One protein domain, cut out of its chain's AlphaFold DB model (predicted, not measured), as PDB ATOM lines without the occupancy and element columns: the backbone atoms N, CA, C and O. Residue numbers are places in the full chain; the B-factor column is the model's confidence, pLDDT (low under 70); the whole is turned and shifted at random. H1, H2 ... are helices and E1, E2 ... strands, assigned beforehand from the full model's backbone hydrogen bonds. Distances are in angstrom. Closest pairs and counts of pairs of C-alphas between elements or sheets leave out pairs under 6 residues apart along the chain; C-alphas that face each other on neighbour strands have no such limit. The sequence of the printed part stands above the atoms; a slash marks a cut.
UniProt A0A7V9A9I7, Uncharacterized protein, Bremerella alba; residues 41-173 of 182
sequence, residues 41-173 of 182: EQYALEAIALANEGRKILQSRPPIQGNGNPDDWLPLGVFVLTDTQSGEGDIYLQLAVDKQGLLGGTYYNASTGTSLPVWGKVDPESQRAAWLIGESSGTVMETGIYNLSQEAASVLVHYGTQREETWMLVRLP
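Overview. This is residues 41 to 173 of the 182 residues of an uncharacterized protein of Bremerella alba (UniProt A0A7V9A9I7). The model is a closed barrel of eight strands with one long helix packed across its outside. The helix, H1, comes first and covers the wall on the side of E4, E5 and E6; a long loop then leads to E1, and the strands follow one another round the ring until E8 closes it against E1. The printed part has 133 residues, with one named helix and eight named strands in the order H1 E1 E2 E3 E4 E5 E6 E7 E8; neighbouring strands are antiparallel and the class is mixed, helices and strands. It is compact, with a radius of gyration of the C-alphas of 13.7 A, and rounded, spanning 37 by 35 by 28 A.

Arrangement. H1, residues 41 to 60, has every O i to N i+4 pair within hydrogen-bond range. After it E1, residues 73 to 82, and E2, residues 91 to 98, form a hairpin, with N 79 and O 93 at 2.8 A. E3, residues 102 to 109, follows, N 94 and O 106 of E2 and E3 being 2.9 A apart. E4, residues 114 to 122, is the antiparallel neighbour of E3 and forms a hairpin with it, with N 107 and O 116 at 2.8 A. E5, residues 128 to 133, pairs with E4 through N 132 and O 119, 2.8 A. E6, residues 139 to 144, pairs with E5 through N 131 and O 141, 2.9 A. E7, residues 152 to 159, pairs with E6 through N 158 and O 140, 2.7 A. E8, residues 163 to 171, pairs with E7 through N 155 and O 167, 2.8 A. E1 to E8 form a meander, each strand the antiparallel neighbour of the one before. E8 and E1 close the barrel at 113 degrees between their directions, with N 80 and O 170 at 2.8 A. H1 is on the barrel, outside it, at a height over the sheet of 7.5 A. It runs across the strands, at 65 degrees to E5 on the local plane. Its closest C-alphas to E4 are Ala 51 and Gly 120, 4.2 A; to E5, Ala 51 and Trp 131, 4.6 A. E1 and E5 are apart.

Along the chain. H1 begins at C-alpha 41, (-11.095, 39.001, -2.877), and is 28.2 A long. E1 begins at C-alpha 73, (-4.372, 8.623, 3.176), and measures 25.5 A; E4 measures 25.4 A. E5 is 16.9 A and E6 17.3 A. E8, 25.6 A, ends at C-alpha 171, (-21.792, 13.385, 5.760).

Size, cuts and confidence. The two C-alphas farthest apart, those of Asn 69 and Gln 162, are 39.1 A apart. The printed part has no cut. The link from H1 to E1, residues 61 to 72, is long. The mean pLDDT of the printed part is 87.0; residues 62 to 71, 85 and 136 to 137 are under 70.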
ATOM      1  N   GLU A  41     -12.013  39.305  -1.776       86.25
ATOM      2  CA  GLU A  41     -11.095  39.001  -2.877       86.25
ATOM      3  C   GLU A  41      -9.798  38.349  -2.381       86.25
ATOM      4  O   GLU A  41      -9.366  37.351  -2.953       86.25
ATOM      5  N   GLN A  42      -9.190  38.876  -1.312       87.25
ATOM      6  CA  GLN A  42      -7.987  38.286  -0.717       87.25
ATOM      7  C   GLN A  42      -8.263  36.867  -0.217       87.25
ATOM      8  O   GLN A  42      -7.513  35.948  -0.541       87.25
ATOM      9  N   TYR A  43      -9.378  36.675   0.488       86.62
ATOM     10  CA  TYR A  43      -9.765  35.374   1.027       86.62
ATOM     11  C   TYR A  43      -9.986  34.327  -0.079       86.62
ATOM     12  O   TYR A  43      -9.485  33.202   0.019       86.62
ATOM     13  N   ALA A  44     -10.655  34.718  -1.172       89.94
ATOM     14  CA  ALA A  44     -10.844  33.880  -2.353       89.94
ATOM     15  C   ALA A  44      -9.517  33.561  -3.061       89.94
ATOM     16  O   ALA A  44      -9.273  32.415  -3.438       89.94
ATOM     17  N   LEU A  45      -8.631  34.550  -3.226       91.88
ATOM     18  CA  LEU A  45      -7.315  34.349  -3.841       91.88
ATOM     19  C   LEU A  45      -6.455  33.354  -3.057       91.88
ATOM     20  O   LEU A  45      -5.795  32.516  -3.671       91.88
ATOM     21  N   GLU A  46      -6.483  33.410  -1.726       91.94
ATOM     22  CA  GLU A  46      -5.780  32.456  -0.864       91.94
ATOM     23  C   GLU A  46      -6.316  31.032  -1.030       91.94
ATOM     24  O   GLU A  46      -5.530  30.106  -1.242       91.94
ATOM     25  N   ALA A  47      -7.641  30.852  -1.019       93.00
ATOM     26  CA  ALA A  47      -8.262  29.547  -1.238       93.00
ATOM     27  C   ALA A  47      -7.907  28.982  -2.622       93.00
ATOM     28  O   ALA A  47      -7.523  27.817  -2.759       93.00
ATOM     29  N   ILE A  48      -7.970  29.829  -3.655       93.31
ATOM     30  CA  ILE A  48      -7.591  29.474  -5.025       93.31
ATOM     31  C   ILE A  48      -6.115  29.078  -5.094       93.31
ATOM     32  O   ILE A  48      -5.778  28.091  -5.755       93.31
ATOM     33  N   ALA A  49      -5.222  29.821  -4.440       94.38
ATOM     34  CA  ALA A  49      -3.799  29.510  -4.412       94.38
ATOM     35  C   ALA A  49      -3.530  28.166  -3.718       94.38
ATOM     36  O   ALA A  49      -2.833  27.325  -4.290       94.38
ATOM     37  N   LEU A  50      -4.138  27.936  -2.551       95.25
ATOM     38  CA  LEU A  50      -3.997  26.704  -1.774       95.25
ATOM     39  C   LEU A  50      -4.469  25.476  -2.566       95.25
ATOM     40  O   LEU A  50      -3.736  24.491  -2.700       95.25
ATOM     41  N   ALA A  51      -5.658  25.552  -3.171       95.25
ATOM     42  CA  ALA A  51      -6.192  24.458  -3.974       95.25
ATOM     43  C   ALA A  51      -5.322  24.177  -5.214       95.25
ATOM     44  O   ALA A  51      -5.044  23.021  -5.546       95.25
ATOM     45  N   ASN A  52      -4.832  25.227  -5.884       94.00
ATOM     46  CA  ASN A  52      -3.944  25.083  -7.039       94.00
ATOM     47  C   ASN A  52      -2.581  24.489  -6.679       94.00
ATOM     48  O   ASN A  52      -2.019  23.743  -7.485       94.00
ATOM     49  N   GLU A  53      -2.046  24.802  -5.499       93.69
ATOM     50  CA  GLU A  53      -0.819  24.186  -5.001       93.69
ATOM     51  C   GLU A  53      -1.004  22.670  -4.855       93.69
ATOM     52  O   GLU A  53      -0.224  21.896  -5.420       93.69
ATOM     53  N   GLY A  54      -2.086  22.253  -4.188       92.50
ATOM     54  CA  GLY A  54      -2.462  20.846  -4.052       92.50
ATOM     55  C   GLY A  54      -2.619  20.148  -5.400       92.50
ATOM     56  O   GLY A  54      -1.992  19.114  -5.644       92.50
ATOM     57  N   ARG A  55      -3.366  20.762  -6.328       92.06
ATOM     58  CA  ARG A  55      -3.527  20.263  -7.703       92.06
ATOM     59  C   ARG A  55      -2.192  20.072  -8.409       92.06
ATOM     60  O   ARG A  55      -1.951  19.002  -8.958       92.06
ATOM     61  N   LYS A  56      -1.309  21.072  -8.383       91.50
ATOM     62  CA  LYS A  56       0.001  20.993  -9.045       91.50
ATOM     63  C   LYS A  56       0.818  19.811  -8.524       91.50
ATOM     64  O   LYS A  56       1.431  19.095  -9.317       91.50
ATOM     65  N   ILE A  57       0.817  19.595  -7.209       89.81
ATOM     66  CA  ILE A  57       1.539  18.483  -6.587       89.81
ATOM     67  C   ILE A  57       0.907  17.148  -7.002       89.81
ATOM     68  O   ILE A  57       1.619  16.287  -7.520       89.81
ATOM     69  N   LEU A  58      -0.414  17.001  -6.866       87.12
ATOM     70  CA  LEU A  58      -1.142  15.762  -7.171       87.12
ATOM     71  C   LEU A  58      -1.137  15.397  -8.660       87.12
ATOM     72  O   LEU A  58      -1.092  14.222  -9.000       87.12
ATOM     73  N   GLN A  59      -1.118  16.375  -9.565       84.19
ATOM     74  CA  GLN A  59      -0.965  16.122 -11.000       84.19
ATOM     75  C   GLN A  59       0.467  15.720 -11.364       84.19
ATOM     76  O   GLN A  59       0.672  14.875 -12.232       84.19
ATOM     77  N   SER A  60       1.468  16.292 -10.688       81.12
ATOM     78  CA  SER A  60       2.871  15.908 -10.893       81.12
ATOM     79  C   SER A  60       3.213  14.535 -10.300       81.12
ATOM     80  O   SER A  60       4.193  13.915 -10.711       81.12
ATOM     81  N   ARG A  61       2.413  14.073  -9.330       70.06
ATOM     82  CA  ARG A  61       2.542  12.788  -8.634       70.06
ATOM     83  C   ARG A  61       1.148  12.214  -8.364       70.06
ATOM     84  O   ARG A  61       0.641  12.355  -7.250       70.06
ATOM     85  N   PRO A  62       0.511  11.591  -9.372       59.31
ATOM     86  CA  PRO A  62      -0.811  11.005  -9.203       59.31
ATOM     87  C   PRO A  62      -0.809  10.041  -8.008       59.31
ATOM     88  O   PRO A  62       0.168   9.302  -7.858       59.31
ATOM     89  N   PRO A  63      -1.875   9.973  -7.189       53.19
ATOM     90  CA  PRO A  63      -1.953   9.071  -6.032       53.19
ATOM     91  C   PRO A  63      -1.651   7.598  -6.363       53.19
ATOM     92  O   PRO A  63      -1.154   6.862  -5.524       53.19
ATOM     93  N   ILE A  64      -1.855   7.186  -7.620       50.59
ATOM     94  CA  ILE A  64      -1.581   5.829  -8.123       50.59
ATOM     95  C   ILE A  64      -0.091   5.622  -8.500       50.59
ATOM     96  O   ILE A  64       0.353   4.494  -8.691       50.59
ATOM     97  N   GLN A  65       0.713   6.687  -8.602       43.16
ATOM     98  CA  GLN A  65       2.111   6.648  -9.058       43.16
ATOM     99  C   GLN A  65       3.095   7.502  -8.232       43.16
ATOM    100  O   GLN A  65       4.123   7.922  -8.765       43.16
ATOM    101  N   GLY A  66       2.857   7.752  -6.938       43.41
ATOM    102  CA  GLY A  66       3.951   8.307  -6.123       43.41
ATOM    103  C   GLY A  66       3.647   9.064  -4.840       43.41
ATOM    104  O   GLY A  66       4.605   9.562  -4.258       43.41
ATOM    105  N   ASN A  67       2.401   9.133  -4.367       46.16
ATOM    106  CA  ASN A  67       2.082   9.767  -3.077       46.16
ATOM    107  C   ASN A  67       1.461   8.783  -2.063       46.16
ATOM    108  O   ASN A  67       0.527   9.127  -1.347       46.16
ATOM    109  N   GLY A  68       2.006   7.565  -1.993       55.78
ATOM    110  CA  GLY A  68       1.833   6.682  -0.834       55.78
ATOM    111  C   GLY A  68       1.003   5.419  -1.050       55.78
ATOM    112  O   GLY A  68       0.278   5.257  -2.030       55.78
ATOM    113  N   ASN A  69       1.167   4.502  -0.101       61.78
ATOM    114  CA  ASN A  69       0.274   3.373   0.132       61.78
ATOM    115  C   ASN A  69      -1.139   3.941   0.413       61.78
ATOM    116  O   ASN A  69      -1.213   5.002   1.029       61.78
ATOM    117  N   PRO A  70      -2.261   3.312   0.008       64.25
ATOM    118  CA  PRO A  70      -3.591   3.690   0.505       64.25
ATOM    119  C   PRO A  70      -3.646   3.966   2.020       64.25
ATOM    120  O   PRO A  70      -4.376   4.854   2.446       64.25
ATOM    121  N   ASP A  71      -2.803   3.290   2.809       68.38
ATOM    122  CA  ASP A  71      -2.628   3.513   4.254       68.38
ATOM    123  C   ASP A  71      -2.055   4.901   4.641       68.38
ATOM    124  O   ASP A  71      -2.095   5.289   5.810       68.38
ATOM    125  N   ASP A  72      -1.490   5.652   3.693       79.75
ATOM    126  CA  ASP A  72      -0.953   7.005   3.902       79.75
ATOM    127  C   ASP A  72      -2.029   8.096   3.792       79.75
ATOM    128  O   ASP A  72      -1.773   9.247   4.159       79.75
ATOM    129  N   TRP A  73      -3.229   7.731   3.330       87.44
ATOM    130  CA  TRP A  73      -4.372   8.623   3.176       87.44
ATOM    131  C   TRP A  73      -5.402   8.358   4.267       87.44
ATOM    132  O   TRP A  73      -5.895   7.246   4.431       87.44
ATOM    133  N   LEU A  74      -5.764   9.408   4.997       90.12
ATOM    134  CA  LEU A  74      -6.855   9.394   5.956       90.12
ATOM    135  C   LEU A  74      -8.169   9.716   5.227       90.12
ATOM    136  O   LEU A  74      -8.318  10.838   4.730       90.12
ATOM    137  N   PRO A  75      -9.141   8.787   5.171       91.69
ATOM    138  CA  PRO A  75     -10.464   9.087   4.640       91.69
ATOM    139  C   PRO A  75     -11.152  10.136   5.516       91.69
ATOM    140  O   PRO A  75     -11.271   9.962   6.729       91.69
ATOM    141  N   LEU A  76     -11.617  11.223   4.899       92.44
ATOM    142  CA  LEU A  76     -12.401  12.255   5.579       92.44
ATOM    143  C   LEU A  76     -13.895  11.947   5.523       92.44
ATOM    144  O   LEU A  76     -14.621  12.357   6.423       92.44
ATOM    145  N   GLY A  77     -14.349  11.215   4.504       91.62
ATOM    146  CA  GLY A  77     -15.724  10.740   4.368       91.62
ATOM    147  C   GLY A  77     -16.295  10.926   2.968       91.62
ATOM    148  O   GLY A  77     -15.611  11.391   2.053       91.62
ATOM    149  N   VAL A  78     -17.568  10.557   2.831       94.56
ATOM    150  CA  VAL A  78     -18.408  10.887   1.679       94.56
ATOM    151  C   VAL A  78     -19.450  11.894   2.140       94.56
ATOM    152  O   VAL A  78     -20.070  11.712   3.186       94.56
ATOM    153  N   PHE A  79     -19.621  12.958   1.370       95.44
ATOM    154  CA  PHE A  79     -20.510  14.064   1.686       95.44
ATOM    155  C   PHE A  79     -21.476  14.311   0.536       95.44
ATOM    156  O   PHE A  79     -21.076  14.234  -0.622       95.44
ATOM    157  N   VAL A  80     -22.709  14.677   0.852       95.75
ATOM    158  CA  VAL A  80     -23.634  15.309  -0.084       95.75
ATOM    159  C   VAL A  80     -23.383  16.813  -0.057       95.75
ATOM    160  O   VAL A  80     -23.365  17.419   1.015       95.75
ATOM    161  N   LEU A  81     -23.169  17.411  -1.228       93.81
ATOM    162  CA  LEU A  81     -23.107  18.860  -1.404       93.81
ATOM    163  C   LEU A  81     -24.507  19.378  -1.743       93.81
ATOM    164  O   LEU A  81     -25.070  19.021  -2.778       93.81
ATOM    165  N   THR A  82     -25.055  20.225  -0.881       91.50
ATOM    166  CA  THR A  82     -26.445  20.689  -0.964       91.50
ATOM    167  C   THR A  82     -26.580  22.109  -0.407       91.50
ATOM    168  O   THR A  82     -25.673  22.618   0.253       91.50
ATOM    169  N   ASP A  83     -27.685  22.783  -0.708       82.56
ATOM    170  CA  ASP A  83     -28.037  24.104  -0.173       82.56
ATOM    171  C   ASP A  83     -28.811  24.016   1.157       82.56
ATOM    172  O   ASP A  83     -29.034  25.031   1.820       82.56
ATOM    173  N   THR A  84     -29.195  22.809   1.581       73.69
ATOM    174  CA  THR A  84     -29.939  22.562   2.823       73.69
ATOM    175  C   THR A  84     -29.206  21.604   3.760       73.69
ATOM    176  O   THR A  84     -28.282  20.898   3.382       73.69
ATOM    177  N   GLN A  85     -29.629  21.548   5.025       69.75
ATOM    178  CA  GLN A  85     -29.069  20.598   5.994       69.75
ATOM    179  C   GLN A  85     -29.726  19.209   5.941       69.75
ATOM    180  O   GLN A  85     -29.342  18.341   6.717       69.75
ATOM    181  N   SER A  86     -30.720  18.979   5.068       73.12
ATOM    182  CA  SER A  86     -31.438  17.693   5.014       73.12
ATOM    183  C   SER A  86     -30.574  16.542   4.497       73.12
ATOM    184  O   SER A  86     -30.941  15.387   4.685       73.12
ATOM    185  N   GLY A  87     -29.441  16.846   3.852       72.69
ATOM    186  CA  GLY A  87     -28.580  15.846   3.220       72.69
ATOM    187  C   GLY A  87     -29.142  15.291   1.914       72.69
ATOM    188  O   GLY A  87     -28.567  14.366   1.352       72.69
ATOM    189  N   GLU A  88     -30.235  15.859   1.405       82.75
ATOM    190  CA  GLU A  88     -30.769  15.516   0.093       82.75
ATOM    191  C   GLU A  88     -29.994  16.269  -0.995       82.75
ATOM    192  O   GLU A  88     -29.812  17.490  -0.934       82.75
ATOM    193  N   GLY A  89     -29.523  15.536  -2.002       87.69
ATOM    194  CA  GLY A  89     -28.800  16.101  -3.131       87.69
ATOM    195  C   GLY A  89     -28.250  15.031  -4.068       87.69
ATOM    196  O   GLY A  89     -28.093  13.869  -3.704       87.69
ATOM    197  N   ASP A  90     -27.932  15.449  -5.289       92.25
ATOM    198  CA  ASP A  90     -27.383  14.564  -6.321       92.25
ATOM    199  C   ASP A  90     -25.860  14.678  -6.451       92.25
ATOM    200  O   ASP A  90     -25.251  14.000  -7.278       92.25
ATOM    201  N   ILE A  91     -25.230  15.558  -5.673       93.44
ATOM    202  CA  ILE A  91     -23.792  15.802  -5.733       93.44
ATOM    203  C   ILE A  91     -23.123  15.169  -4.522       93.44
ATOM    204  O   ILE A  91     -23.374  15.562  -3.389       93.44
ATOM    205  N   TYR A  92     -22.202  14.253  -4.790       95.12
ATOM    206  CA  TYR A  92     -21.446  13.502  -3.805       95.12
ATOM    207  C   TYR A  92     -19.962  13.855  -3.902       95.12
ATOM    208  O   TYR A  92     -19.387  13.927  -4.989       95.12
ATOM    209  N   LEU A  93     -19.326  14.057  -2.755       94.94
ATOM    210  CA  LEU A  93     -17.911  14.363  -2.606       94.94
ATOM    211  C   LEU A  93     -17.282  13.336  -1.672       94.94
ATOM    212  O   LEU A  93     -17.529  13.344  -0.471       94.94
ATOM    213  N   GLN A  94     -16.441  12.466  -2.213       94.88
ATOM    214  CA  GLN A  94     -15.561  11.620  -1.418       94.88
ATOM    215  C   GLN A  94     -14.238  12.347  -1.216       94.88
ATOM    216  O   GLN A  94     -13.608  12.716  -2.204       94.88
ATOM    217  N   LEU A  95     -13.800  12.517   0.032       95.25
ATOM    218  CA  LEU A  95     -12.580  13.251   0.371       95.25
ATOM    219  C   LEU A  95     -11.641  12.416   1.251       95.25
ATOM    220  O   LEU A  95     -12.078  11.669   2.129       95.25
ATOM    221  N   ALA A  96     -10.340  12.586   1.039       92.75
ATOM    222  CA  ALA A  96      -9.265  12.036   1.856       92.75
ATOM    223  C   ALA A  96      -8.090  13.021   1.922       92.75
ATOM    224  O   ALA A  96      -7.924  13.861   1.033       92.75
ATOM    225  N   VAL A  97      -7.267  12.904   2.964       92.75
ATOM    226  CA  VAL A  97      -6.085  13.752   3.170       92.75
ATOM    227  C   VAL A  97      -4.851  12.920   3.514       92.75
ATOM    228  O   VAL A  97      -4.950  11.967   4.283       92.75
ATOM    229  N   ASP A  98      -3.689  13.259   2.961       89.75
ATOM    230  CA  ASP A  98      -2.409  12.626   3.317       89.75
ATOM    231  C   ASP A  98      -1.678  13.371   4.444       89.75
ATOM    232  O   ASP A  98      -2.085  14.450   4.853       89.75
ATOM    233  N   LYS A  99      -0.555  12.836   4.936       85.62
ATOM    234  CA  LYS A  99       0.256  13.462   6.005       85.62
ATOM    235  C   LYS A  99       0.973  14.760   5.597       85.62
ATOM    236  O   LYS A  99       1.646  15.362   6.431       85.62
ATOM    237  N   GLN A 100       0.920  15.161   4.329       86.56
ATOM    238  CA  GLN A 100       1.574  16.360   3.789       86.56
ATOM    239  C   GLN A 100       0.595  17.509   3.518       86.56
ATOM    240  O   GLN A 100       1.022  18.602   3.147       86.56
ATOM    241  N   GLY A 101      -0.700  17.286   3.712       90.19
ATOM    242  CA  GLY A 101      -1.734  18.295   3.510       90.19
ATOM    243  C   GLY A 101      -2.497  18.058   2.231       90.19
ATOM    244  O   GLY A 101      -3.456  18.773   1.989       90.19
ATOM    245  N   LEU A 102      -2.100  17.111   1.380       93.38
ATOM    246  CA  LEU A 102      -2.749  16.943   0.090       93.38
ATOM    247  C   LEU A 102      -4.145  16.388   0.299       93.38
ATOM    248  O   LEU A 102      -4.328  15.368   0.954       93.38
ATOM    249  N   LEU A 103      -5.121  17.077  -0.281       94.62
ATOM    250  CA  LEU A 103      -6.519  16.688  -0.254       94.62
ATOM    251  C   LEU A 103      -6.881  16.142  -1.632       94.62
ATOM    252  O   LEU A 103      -6.697  16.800  -2.657       94.62
ATOM    253  N   GLY A 104      -7.366  14.909  -1.645       93.31
ATOM    254  CA  GLY A 104      -7.726  14.175  -2.847       93.31
ATOM    255  C   GLY A 104      -9.114  13.578  -2.706       93.31
ATOM    256  O   GLY A 104      -9.619  13.395  -1.598       93.31
ATOM    257  N   GLY A 105      -9.744  13.277  -3.833       92.81
ATOM    258  CA  GLY A 105     -11.097  12.759  -3.786       92.81
ATOM    259  C   GLY A 105     -11.755  12.562  -5.134       92.81
ATOM    260  O   GLY A 105     -11.133  12.713  -6.190       92.81
ATOM    261  N   THR A 106     -13.049  12.273  -5.064       93.62
ATOM    262  CA  THR A 106     -13.921  12.113  -6.222       93.62
ATOM    263  C   THR A 106     -15.179  12.938  -6.013       93.62
ATOM    264  O   THR A 106     -15.856  12.815  -4.997       93.62
ATOM    265  N   TYR A 107     -15.494  13.760  -7.002       93.94
ATOM    266  CA  TYR A 107     -16.797  14.370  -7.194       93.94
ATOM    267  C   TYR A 107     -17.649  13.438  -8.050       93.94
ATOM    268  O   TYR A 107     -17.177  12.955  -9.081       93.94
ATOM    269  N   TYR A 108     -18.900  13.229  -7.664       94.06
ATOM    270  CA  TYR A 108     -19.879  12.482  -8.438       94.06
ATOM    271  C   TYR A 108     -21.209  13.230  -8.482       94.06
ATOM    272  O   TYR A 108     -21.739  13.620  -7.450       94.06
ATOM    273  N   ASN A 109     -21.757  13.418  -9.679       93.44
ATOM    274  CA  ASN A 109     -23.100  13.944  -9.886       93.44
ATOM    275  C   ASN A 109     -24.011  12.806 -10.359       93.44
ATOM    276  O   ASN A 109     -23.835  12.299 -11.469       93.44
ATOM    277  N   ALA A 110     -24.974  12.411  -9.530       91.88
ATOM    278  CA  ALA A 110     -25.906  11.325  -9.804       91.88
ATOM    279  C   ALA A 110     -26.923  11.674 -10.901       91.88
ATOM    280  O   ALA A 110     -27.273  10.796 -11.689       91.88
ATOM    281  N   SER A 111     -27.341  12.940 -11.027       92.50
ATOM    282  CA  SER A 111     -28.283  13.357 -12.076       92.50
ATOM    283  C   SER A 111     -27.664  13.245 -13.474       92.50
ATOM    284  O   SER A 111     -28.367  12.958 -14.442       92.50
ATOM    285  N   THR A 112     -26.350  13.472 -13.602       94.19
ATOM    286  CA  THR A 112     -25.631  13.404 -14.889       94.19
ATOM    287  C   THR A 112     -24.766  12.154 -15.055       94.19
ATOM    288  O   THR A 112     -24.226  11.925 -16.140       94.19
ATOM    289  N   GLY A 113     -24.577  11.362 -13.998       91.62
ATOM    290  CA  GLY A 113     -23.646  10.231 -13.961       91.62
ATOM    291  C   GLY A 113     -22.177  10.634 -14.138       91.62
ATOM    292  O   GLY A 113     -21.366   9.825 -14.586       91.62
ATOM    293  N   THR A 114     -21.824  11.893 -13.861       92.62
ATOM    294  CA  THR A 114     -20.478  12.430 -14.106       92.62
ATOM    295  C   THR A 114     -19.591  12.277 -12.880       92.62
ATOM    296  O   THR A 114     -19.938  12.775 -11.813       92.62
ATOM    297  N   SER A 115     -18.412  11.679 -13.062       93.12
ATOM    298  CA  SER A 115     -17.360  11.629 -12.043       93.12
ATOM    299  C   SER A 115     -16.174  12.496 -12.443       93.12
ATOM    300  O   SER A 115     -15.684  12.403 -13.570       93.12
ATOM    301  N   LEU A 116     -15.689  13.313 -11.511       92.31
ATOM    302  CA  LEU A 116     -14.510  14.157 -11.689       92.31
ATOM    303  C   LEU A 116     -13.560  13.994 -10.498       92.31
ATOM    304  O   LEU A 116     -14.012  13.807  -9.371       92.31
ATOM    305  N   PRO A 117     -12.243  14.076 -10.717       92.38
ATOM    306  CA  PRO A 117     -11.288  14.083  -9.619       92.38
ATOM    307  C   PRO A 117     -11.398  15.374  -8.800       92.38
ATOM    308  O   PRO A 117     -11.717  16.439  -9.333       92.38
ATOM    309  N   VAL A 118     -11.089  15.275  -7.510       93.38
ATOM    310  CA  VAL A 118     -10.923  16.417  -6.608       93.38
ATOM    311  C   VAL A 118      -9.451  16.565  -6.255       93.38
ATOM    312  O   VAL A 118      -8.789  15.583  -5.908       93.38
ATOM    313  N   TRP A 119      -8.954  17.800  -6.315       93.50
ATOM    314  CA  TRP A 119      -7.588  18.132  -5.923       93.50
ATOM    315  C   TRP A 119      -7.549  19.367  -5.048       93.50
ATOM    316  O   TRP A 119      -8.110  20.404  -5.397       93.50
ATOM    317  N   GLY A 120      -6.825  19.282  -3.946       95.06
ATOM    318  CA  GLY A 120      -6.725  20.372  -3.002       95.06
ATOM    319  C   GLY A 120      -5.597  20.188  -2.013       95.06
ATOM    320  O   GLY A 120      -4.748  19.299  -2.143       95.06
ATOM    321  N   LYS A 121      -5.595  21.061  -1.014       95.50
ATOM    322  CA  LYS A 121      -4.632  21.030   0.072       95.50
ATOM    323  C   LYS A 121      -5.249  21.591   1.352       95.50
ATOM    324  O   LYS A 121      -6.142  22.435   1.309       95.50
ATOM    325  N   VAL A 122      -4.754  21.103   2.476       95.56
ATOM    326  CA  VAL A 122      -4.956  21.637   3.814       95.56
ATOM    327  C   VAL A 122      -3.731  22.462   4.171       95.56
ATOM    328  O   VAL A 122      -2.602  21.973   4.083       95.56
ATOM    329  N   ASP A 123      -3.954  23.704   4.570       92.44
ATOM    330  CA  ASP A 123      -2.933  24.507   5.221       92.44
ATOM    331  C   ASP A 123      -2.916  24.171   6.724       92.44
ATOM    332  O   ASP A 123      -3.907  24.422   7.413       92.44
ATOM    333  N   PRO A 124      -1.836  23.573   7.257       82.88
ATOM    334  CA  PRO A 124      -1.770  23.184   8.663       82.88
ATOM    335  C   PRO A 124      -1.725  24.380   9.622       82.88
ATOM    336  O   PRO A 124      -2.079  24.212  10.790       82.88
ATOM    337  N   GLU A 125      -1.301  25.565   9.165       85.00
ATOM    338  CA  GLU A 125      -1.240  26.760  10.014       85.00
ATOM    339  C   GLU A 125      -2.639  27.325  10.261       85.00
ATOM    340  O   GLU A 125      -3.052  27.474  11.412       85.00
ATOM    341  N   SER A 126      -3.394  27.579   9.189       85.88
ATOM    342  CA  SER A 126      -4.770  28.070   9.300       85.88
ATOM    343  C   SER A 126      -5.803  26.973   9.565       85.88
ATOM    344  O   SER A 126      -6.914  27.282   9.966       85.88
ATOM    345  N   GLN A 127      -5.482  25.692   9.359       88.75
ATOM    346  CA  GLN A 127      -6.446  24.579   9.330       88.75
ATOM    347  C   GLN A 127      -7.506  24.684   8.211       88.75
ATOM    348  O   GLN A 127      -8.484  23.928   8.221       88.75
ATOM    349  N   ARG A 128      -7.322  25.569   7.218       93.44
ATOM    350  CA  ARG A 128      -8.197  25.663   6.039       93.44
ATOM    351  C   ARG A 128      -7.890  24.544   5.054       93.44
ATOM    352  O   ARG A 128      -6.739  24.294   4.709       93.44
ATOM    353  N   ALA A 129      -8.937  23.896   4.572       95.94
ATOM    354  CA  ALA A 129      -8.909  22.952   3.471       95.94
ATOM    355  C   ALA A 129      -9.547  23.614   2.248       95.94
ATOM    356  O   ALA A 129     -10.698  24.040   2.326       95.94
ATOM    357  N   ALA A 130      -8.827  23.670   1.128       97.12
ATOM    358  CA  ALA A 130      -9.344  24.195  -0.132       97.12
ATOM    359  C   ALA A 130      -9.108  23.209  -1.276       97.12
ATOM    360  O   ALA A 130      -8.026  22.623  -1.391       97.12
ATOM    361  N   TRP A 131     -10.107  23.024  -2.138       96.62
ATOM    362  CA  TRP A 131     -10.051  22.067  -3.242       96.62
ATOM    363  C   TRP A 131     -10.804  22.525  -4.490       96.62
ATOM    364  O   TRP A 131     -11.661  23.404  -4.464       96.62
ATOM    365  N   LEU A 132     -10.450  21.900  -5.607       94.56
ATOM    366  CA  LEU A 132     -10.985  22.098  -6.948       94.56
ATOM    367  C   LEU A 132     -11.667  20.816  -7.423       94.56
ATOM    368  O   LEU A 132     -11.235  19.715  -7.072       94.56
ATOM    369  N   ILE A 133     -12.679  20.963  -8.277       90.38
ATOM    370  CA  ILE A 133     -13.338  19.847  -8.963       90.38
ATOM    371  C   ILE A 133     -12.915  19.840 -10.430       90.38
ATOM    372  O   ILE A 133     -13.127  20.810 -11.160       90.38
ATOM    373  N   GLY A 134     -12.359  18.714 -10.871       85.81
ATOM    374  CA  GLY A 134     -11.874  18.540 -12.231       85.81
ATOM    375  C   GLY A 134     -10.780  19.540 -12.612       85.81
ATOM    376  O   GLY A 134     -10.168  20.211 -11.783       85.81
ATOM    377  N   GLU A 135     -10.499  19.616 -13.910       78.38
ATOM    378  CA  GLU A 135      -9.373  20.394 -14.452       78.38
ATOM    379  C   GLU A 135      -9.628  21.910 -14.479       78.38
ATOM    380  O   GLU A 135      -8.695  22.707 -14.624       78.38
ATOM    381  N   SER A 136     -10.887  22.332 -14.337       68.94
ATOM    382  CA  SER A 136     -11.258  23.741 -14.396       68.94
ATOM    383  C   SER A 136     -10.930  24.455 -13.087       68.94
ATOM    384  O   SER A 136     -11.478  24.130 -12.039       68.94
ATOM    385  N   SER A 137     -10.112  25.505 -13.155       64.12
ATOM    386  CA  SER A 137      -9.769  26.349 -12.002       64.12
ATOM    387  C   SER A 137     -10.855  27.357 -11.604       64.12
ATOM    388  O   SER A 137     -10.573  28.290 -10.860       64.12
ATOM    389  N   GLY A 138     -12.062  27.238 -12.162       71.38
ATOM    390  CA  GLY A 138     -13.111  28.250 -12.024       71.38
ATOM    391  C   GLY A 138     -13.937  28.137 -10.746       71.38
ATOM    392  O   GLY A 138     -14.555  29.122 -10.357       71.38
ATOM    393  N   THR A 139     -13.966  26.961 -10.113       87.81
ATOM    394  CA  THR A 139     -14.726  26.716  -8.877       87.81
ATOM    395  C   THR A 139     -13.803  26.130  -7.821       87.81
ATOM    396  O   THR A 139     -13.259  25.043  -8.017       87.81
ATOM    397  N   VAL A 140     -13.623  26.855  -6.720       94.56
ATOM    398  CA  VAL A 140     -12.835  26.419  -5.562       94.56
ATOM    399  C   VAL A 140     -13.755  26.338  -4.365       94.56
ATOM    400  O   VAL A 140     -14.515  27.261  -4.112       94.56
ATOM    401  N   MET A 141     -13.686  25.240  -3.635       95.06
ATOM    402  CA  MET A 141     -14.434  25.054  -2.401       95.06
ATOM    403  C   MET A 141     -13.480  25.114  -1.223       95.06
ATOM    404  O   MET A 141     -12.349  24.639  -1.334       95.06
ATOM    405  N   GLU A 142     -13.930  25.662  -0.101       94.88
ATOM    406  CA  GLU A 142     -13.150  25.625   1.127       94.88
ATOM    407  C   GLU A 142     -13.980  25.491   2.402       94.88
ATOM    408  O   GLU A 142     -15.124  25.942   2.499       94.88
ATOM    409  N   THR A 143     -13.365  24.880   3.410       93.88
ATOM    410  CA  THR A 143     -13.862  24.821   4.788       93.88
ATOM    411  C   THR A 143     -12.715  24.502   5.749       93.88
ATOM    412  O   THR A 143     -11.570  24.350   5.330       93.88
ATOM    413  N   GLY A 144     -12.990  24.403   7.046       91.00
ATOM    414  CA  GLY A 144     -12.014  23.919   8.022       91.00
ATOM    415  C   GLY A 144     -11.794  22.413   7.919       91.00
ATOM    416  O   GLY A 144     -12.748  21.649   7.786       91.00
ATOM    417  N   ILE A 145     -10.560  21.937   8.086       91.62
ATOM    418  CA  ILE A 145     -10.307  20.487   8.147       91.62
ATOM    419  C   ILE A 145     -11.059  19.822   9.311       91.62
ATOM    420  O   ILE A 145     -11.524  18.692   9.184       91.62
ATOM    421  N   TYR A 146     -11.253  20.534  10.426       87.25
ATOM    422  CA  TYR A 146     -12.070  20.043  11.535       87.25
ATOM    423  C   TYR A 146     -13.553  19.924  11.161       87.25
ATOM    424  O   TYR A 146     -14.205  18.953  11.550       87.25
ATOM    425  N   ASN A 147     -14.085  20.849  10.359       88.88
ATOM    426  CA  ASN A 147     -15.459  20.780   9.865       88.88
ATOM    427  C   ASN A 147     -15.706  19.496   9.062       88.88
ATOM    428  O   ASN A 147     -16.740  18.855   9.227       88.88
ATOM    429  N   LEU A 148     -14.714  19.047   8.285       92.50
ATOM    430  CA  LEU A 148     -14.753  17.780   7.545       92.50
ATOM    431  C   LEU A 148     -14.707  16.530   8.439       92.50
ATOM    432  O   LEU A 148     -14.661  15.426   7.910       92.50
ATOM    433  N   SER A 149     -14.725  16.665   9.769       88.75
ATOM    434  CA  SER A 149     -14.938  15.555  10.715       88.75
ATOM    435  C   SER A 149     -16.351  15.518  11.308       88.75
ATOM    436  O   SER A 149     -16.702  14.551  11.978       88.75
ATOM    437  N   GLN A 150     -17.170  16.541  11.051       89.38
ATOM    438  CA  GLN A 150     -18.531  16.655  11.578       89.38
ATOM    439  C   GLN A 150     -19.547  15.915  10.695       89.38
ATOM    440  O   GLN A 150     -19.221  15.478   9.584       89.38
ATOM    441  N   GLU A 151     -20.777  15.763  11.197       90.31
ATOM    442  CA  GLU A 151     -21.918  15.224  10.437       90.31
ATOM    443  C   GLU A 151     -22.401  16.199   9.360       90.31
ATOM    444  O   GLU A 151     -22.796  15.780   8.278       90.31
ATOM    445  N   ALA A 152     -22.318  17.501   9.624       89.38
ATOM    446  CA  ALA A 152     -22.594  18.540   8.648       89.38
ATOM    447  C   ALA A 152     -21.632  19.718   8.828       89.38
ATOM    448  O   ALA A 152     -21.198  20.023   9.943       89.38
ATOM    449  N   ALA A 153     -21.302  20.381   7.725       89.69
ATOM    450  CA  ALA A 153     -20.367  21.494   7.697       89.69
ATOM    451  C   ALA A 153     -20.729  22.507   6.615       89.69
ATOM    452  O   ALA A 153     -20.964  22.129   5.468       89.69
ATOM    453  N   SER A 154     -20.677  23.793   6.951       90.00
ATOM    454  CA  SER A 154     -20.724  24.855   5.949       90.00
ATOM    455  C   SER A 154     -19.467  24.801   5.074       90.00
ATOM    456  O   SER A 154     -18.344  24.626   5.567       90.00
ATOM    457  N   VAL A 155     -19.652  24.971   3.770       92.31
ATOM    458  CA  VAL A 155     -18.585  25.067   2.774       92.31
ATOM    459  C   VAL A 155     -18.789  26.323   1.945       92.31
ATOM    460  O   VAL A 155     -19.907  26.670   1.563       92.31
ATOM    461  N   LEU A 156     -17.698  27.022   1.677       92.31
ATOM    462  CA  LEU A 156     -17.700  28.194   0.826       92.31
ATOM    463  C   LEU A 156     -17.323  27.788  -0.594       92.31
ATOM    464  O   LEU A 156     -16.318  27.109  -0.791       92.31
ATOM    465  N   VAL A 157     -18.114  28.206  -1.575       92.12
ATOM    466  CA  VAL A 157     -17.894  27.944  -2.998       92.12
ATOM    467  C   VAL A 157     -17.522  29.251  -3.682       92.12
ATOM    468  O   VAL A 157     -18.350  30.144  -3.817       92.12
ATOM    469  N   HIS A 158     -16.280  29.356  -4.139       92.12
ATOM    470  CA  HIS A 158     -15.736  30.490  -4.880       92.12
ATOM    471  C   HIS A 158     -15.881  30.283  -6.383       92.12
ATOM    472  O   HIS A 158     -15.318  29.340  -6.945       92.12
ATOM    473  N   TYR A 159     -16.554  31.213  -7.051       90.25
ATOM    474  CA  TYR A 159     -16.617  31.333  -8.506       90.25
ATOM    475  C   TYR A 159     -15.649  32.432  -8.960       90.25
ATOM    476  O   TYR A 159     -16.028  33.578  -9.228       90.25
ATOM    477  N   GLY A 160     -14.361  32.082  -9.001       87.50
ATOM    478  CA  GLY A 160     -13.280  33.062  -9.105       87.50
ATOM    479  C   GLY A 160     -13.239  33.987  -7.882       87.50
ATOM    480  O   GLY A 160     -13.579  33.575  -6.782       87.50
ATOM    481  N   THR A 161     -12.829  35.241  -8.072       86.38
ATOM    482  CA  THR A 161     -12.726  36.239  -6.986       86.38
ATOM    483  C   THR A 161     -13.947  37.152  -6.864       86.38
ATOM    484  O   THR A 161     -13.970  38.045  -6.022       86.38
ATOM    485  N   GLN A 162     -14.941  36.985  -7.740       82.62
ATOM    486  CA  GLN A 162     -16.041  37.945  -7.896       82.62
ATOM    487  C   GLN A 162     -17.328  37.508  -7.203       82.62
ATOM    488  O   GLN A 162     -18.196  38.339  -6.936       82.62
ATOM    489  N   ARG A 163     -17.489  36.204  -6.978       86.00
ATOM    490  CA  ARG A 163     -18.709  35.631  -6.430       86.00
ATOM    491  C   ARG A 163     -18.357  34.440  -5.561       86.00
ATOM    492  O   ARG A 163     -17.628  33.558  -6.002       86.00
ATOM    493  N   GLU A 164     -18.985  34.376  -4.400       87.44
ATOM    494  CA  GLU A 164     -19.019  33.183  -3.570       87.44
ATOM    495  C   GLU A 164     -20.452  32.834  -3.170       87.44
ATOM    496  O   GLU A 164     -21.349  33.683  -3.199       87.44
ATOM    497  N   GLU A 165     -20.651  31.575  -2.810       88.44
ATOM    498  CA  GLU A 165     -21.884  31.048  -2.237       88.44
ATOM    499  C   GLU A 165     -21.554  30.163  -1.040       88.44
ATOM    500  O   GLU A 165     -20.523  29.492  -1.019       88.44
ATOM    501  N   THR A 166     -22.444  30.128  -0.053       89.44
ATOM    502  CA  THR A 166     -22.338  29.199   1.074       89.44
ATOM    503  C   THR A 166     -23.257  28.015   0.830       89.44
ATOM    504  O   THR A 166     -24.436  28.187   0.530       89.44
ATOM    505  N   TRP A 167     -22.690  26.825   0.946       91.38
ATOM    506  CA  TRP A 167     -23.352  25.540   0.772       91.38
ATOM    507  C   TRP A 167     -23.115  24.682   2.021       91.38
ATOM    508  O   TRP A 167     -22.358  25.057   2.919       91.38
ATOM    509  N   MET A 168     -23.731  23.508   2.060       92.50
ATOM    510  CA  MET A 168     -23.561  22.514   3.111       92.50
ATOM    511  C   MET A 168     -22.924  21.240   2.552       92.50
ATOM    512  O   MET A 168     -23.286  20.758   1.480       92.50
ATOM    513  N   LEU A 169     -21.996  20.675   3.320       94.56
ATOM    514  CA  LEU A 169     -21.535  19.298   3.204       94.56
ATOM    515  C   LEU A 169     -22.218  18.484   4.294       94.56
ATOM    516  O   LEU A 169     -21.979  18.735   5.474       94.56
ATOM    517  N   VAL A 170     -23.038  17.511   3.910       94.50
ATOM    518  CA  VAL A 170     -23.690  16.587   4.845       94.50
ATOM    519  C   VAL A 170     -23.062  15.211   4.685       94.50
ATOM    520  O   VAL A 170     -23.058  14.647   3.596       94.50
ATOM    521  N   ARG A 171     -22.470  14.682   5.752       93.62
ATOM    522  CA  ARG A 171     -21.792  13.385   5.760       93.62
ATOM    523  C   ARG A 171     -22.806  12.260   5.588       93.62
ATOM    524  O   ARG A 171     -23.775  12.184   6.335       93.62
ATOM    525  N   LEU A 172     -22.511  11.338   4.676       89.81
ATOM    526  CA  LEU A 172     -23.255  10.090   4.574       89.81
ATOM    527  C   LEU A 172     -22.810   9.092   5.654       89.81
ATOM    528  O   LEU A 172     -21.602   8.957   5.896       89.81
ATOM    529  N   PRO A 173     -23.749   8.362   6.280       81.62
ATOM    530  CA  PRO A 173     -23.427   7.231   7.143       81.62
ATOM    531  C   PRO A 173     -22.633   6.166   6.375       81.62
ATOM    532  O   PRO A 173     -22.917   5.901   5.207       81.62
TER     533      PRO A 173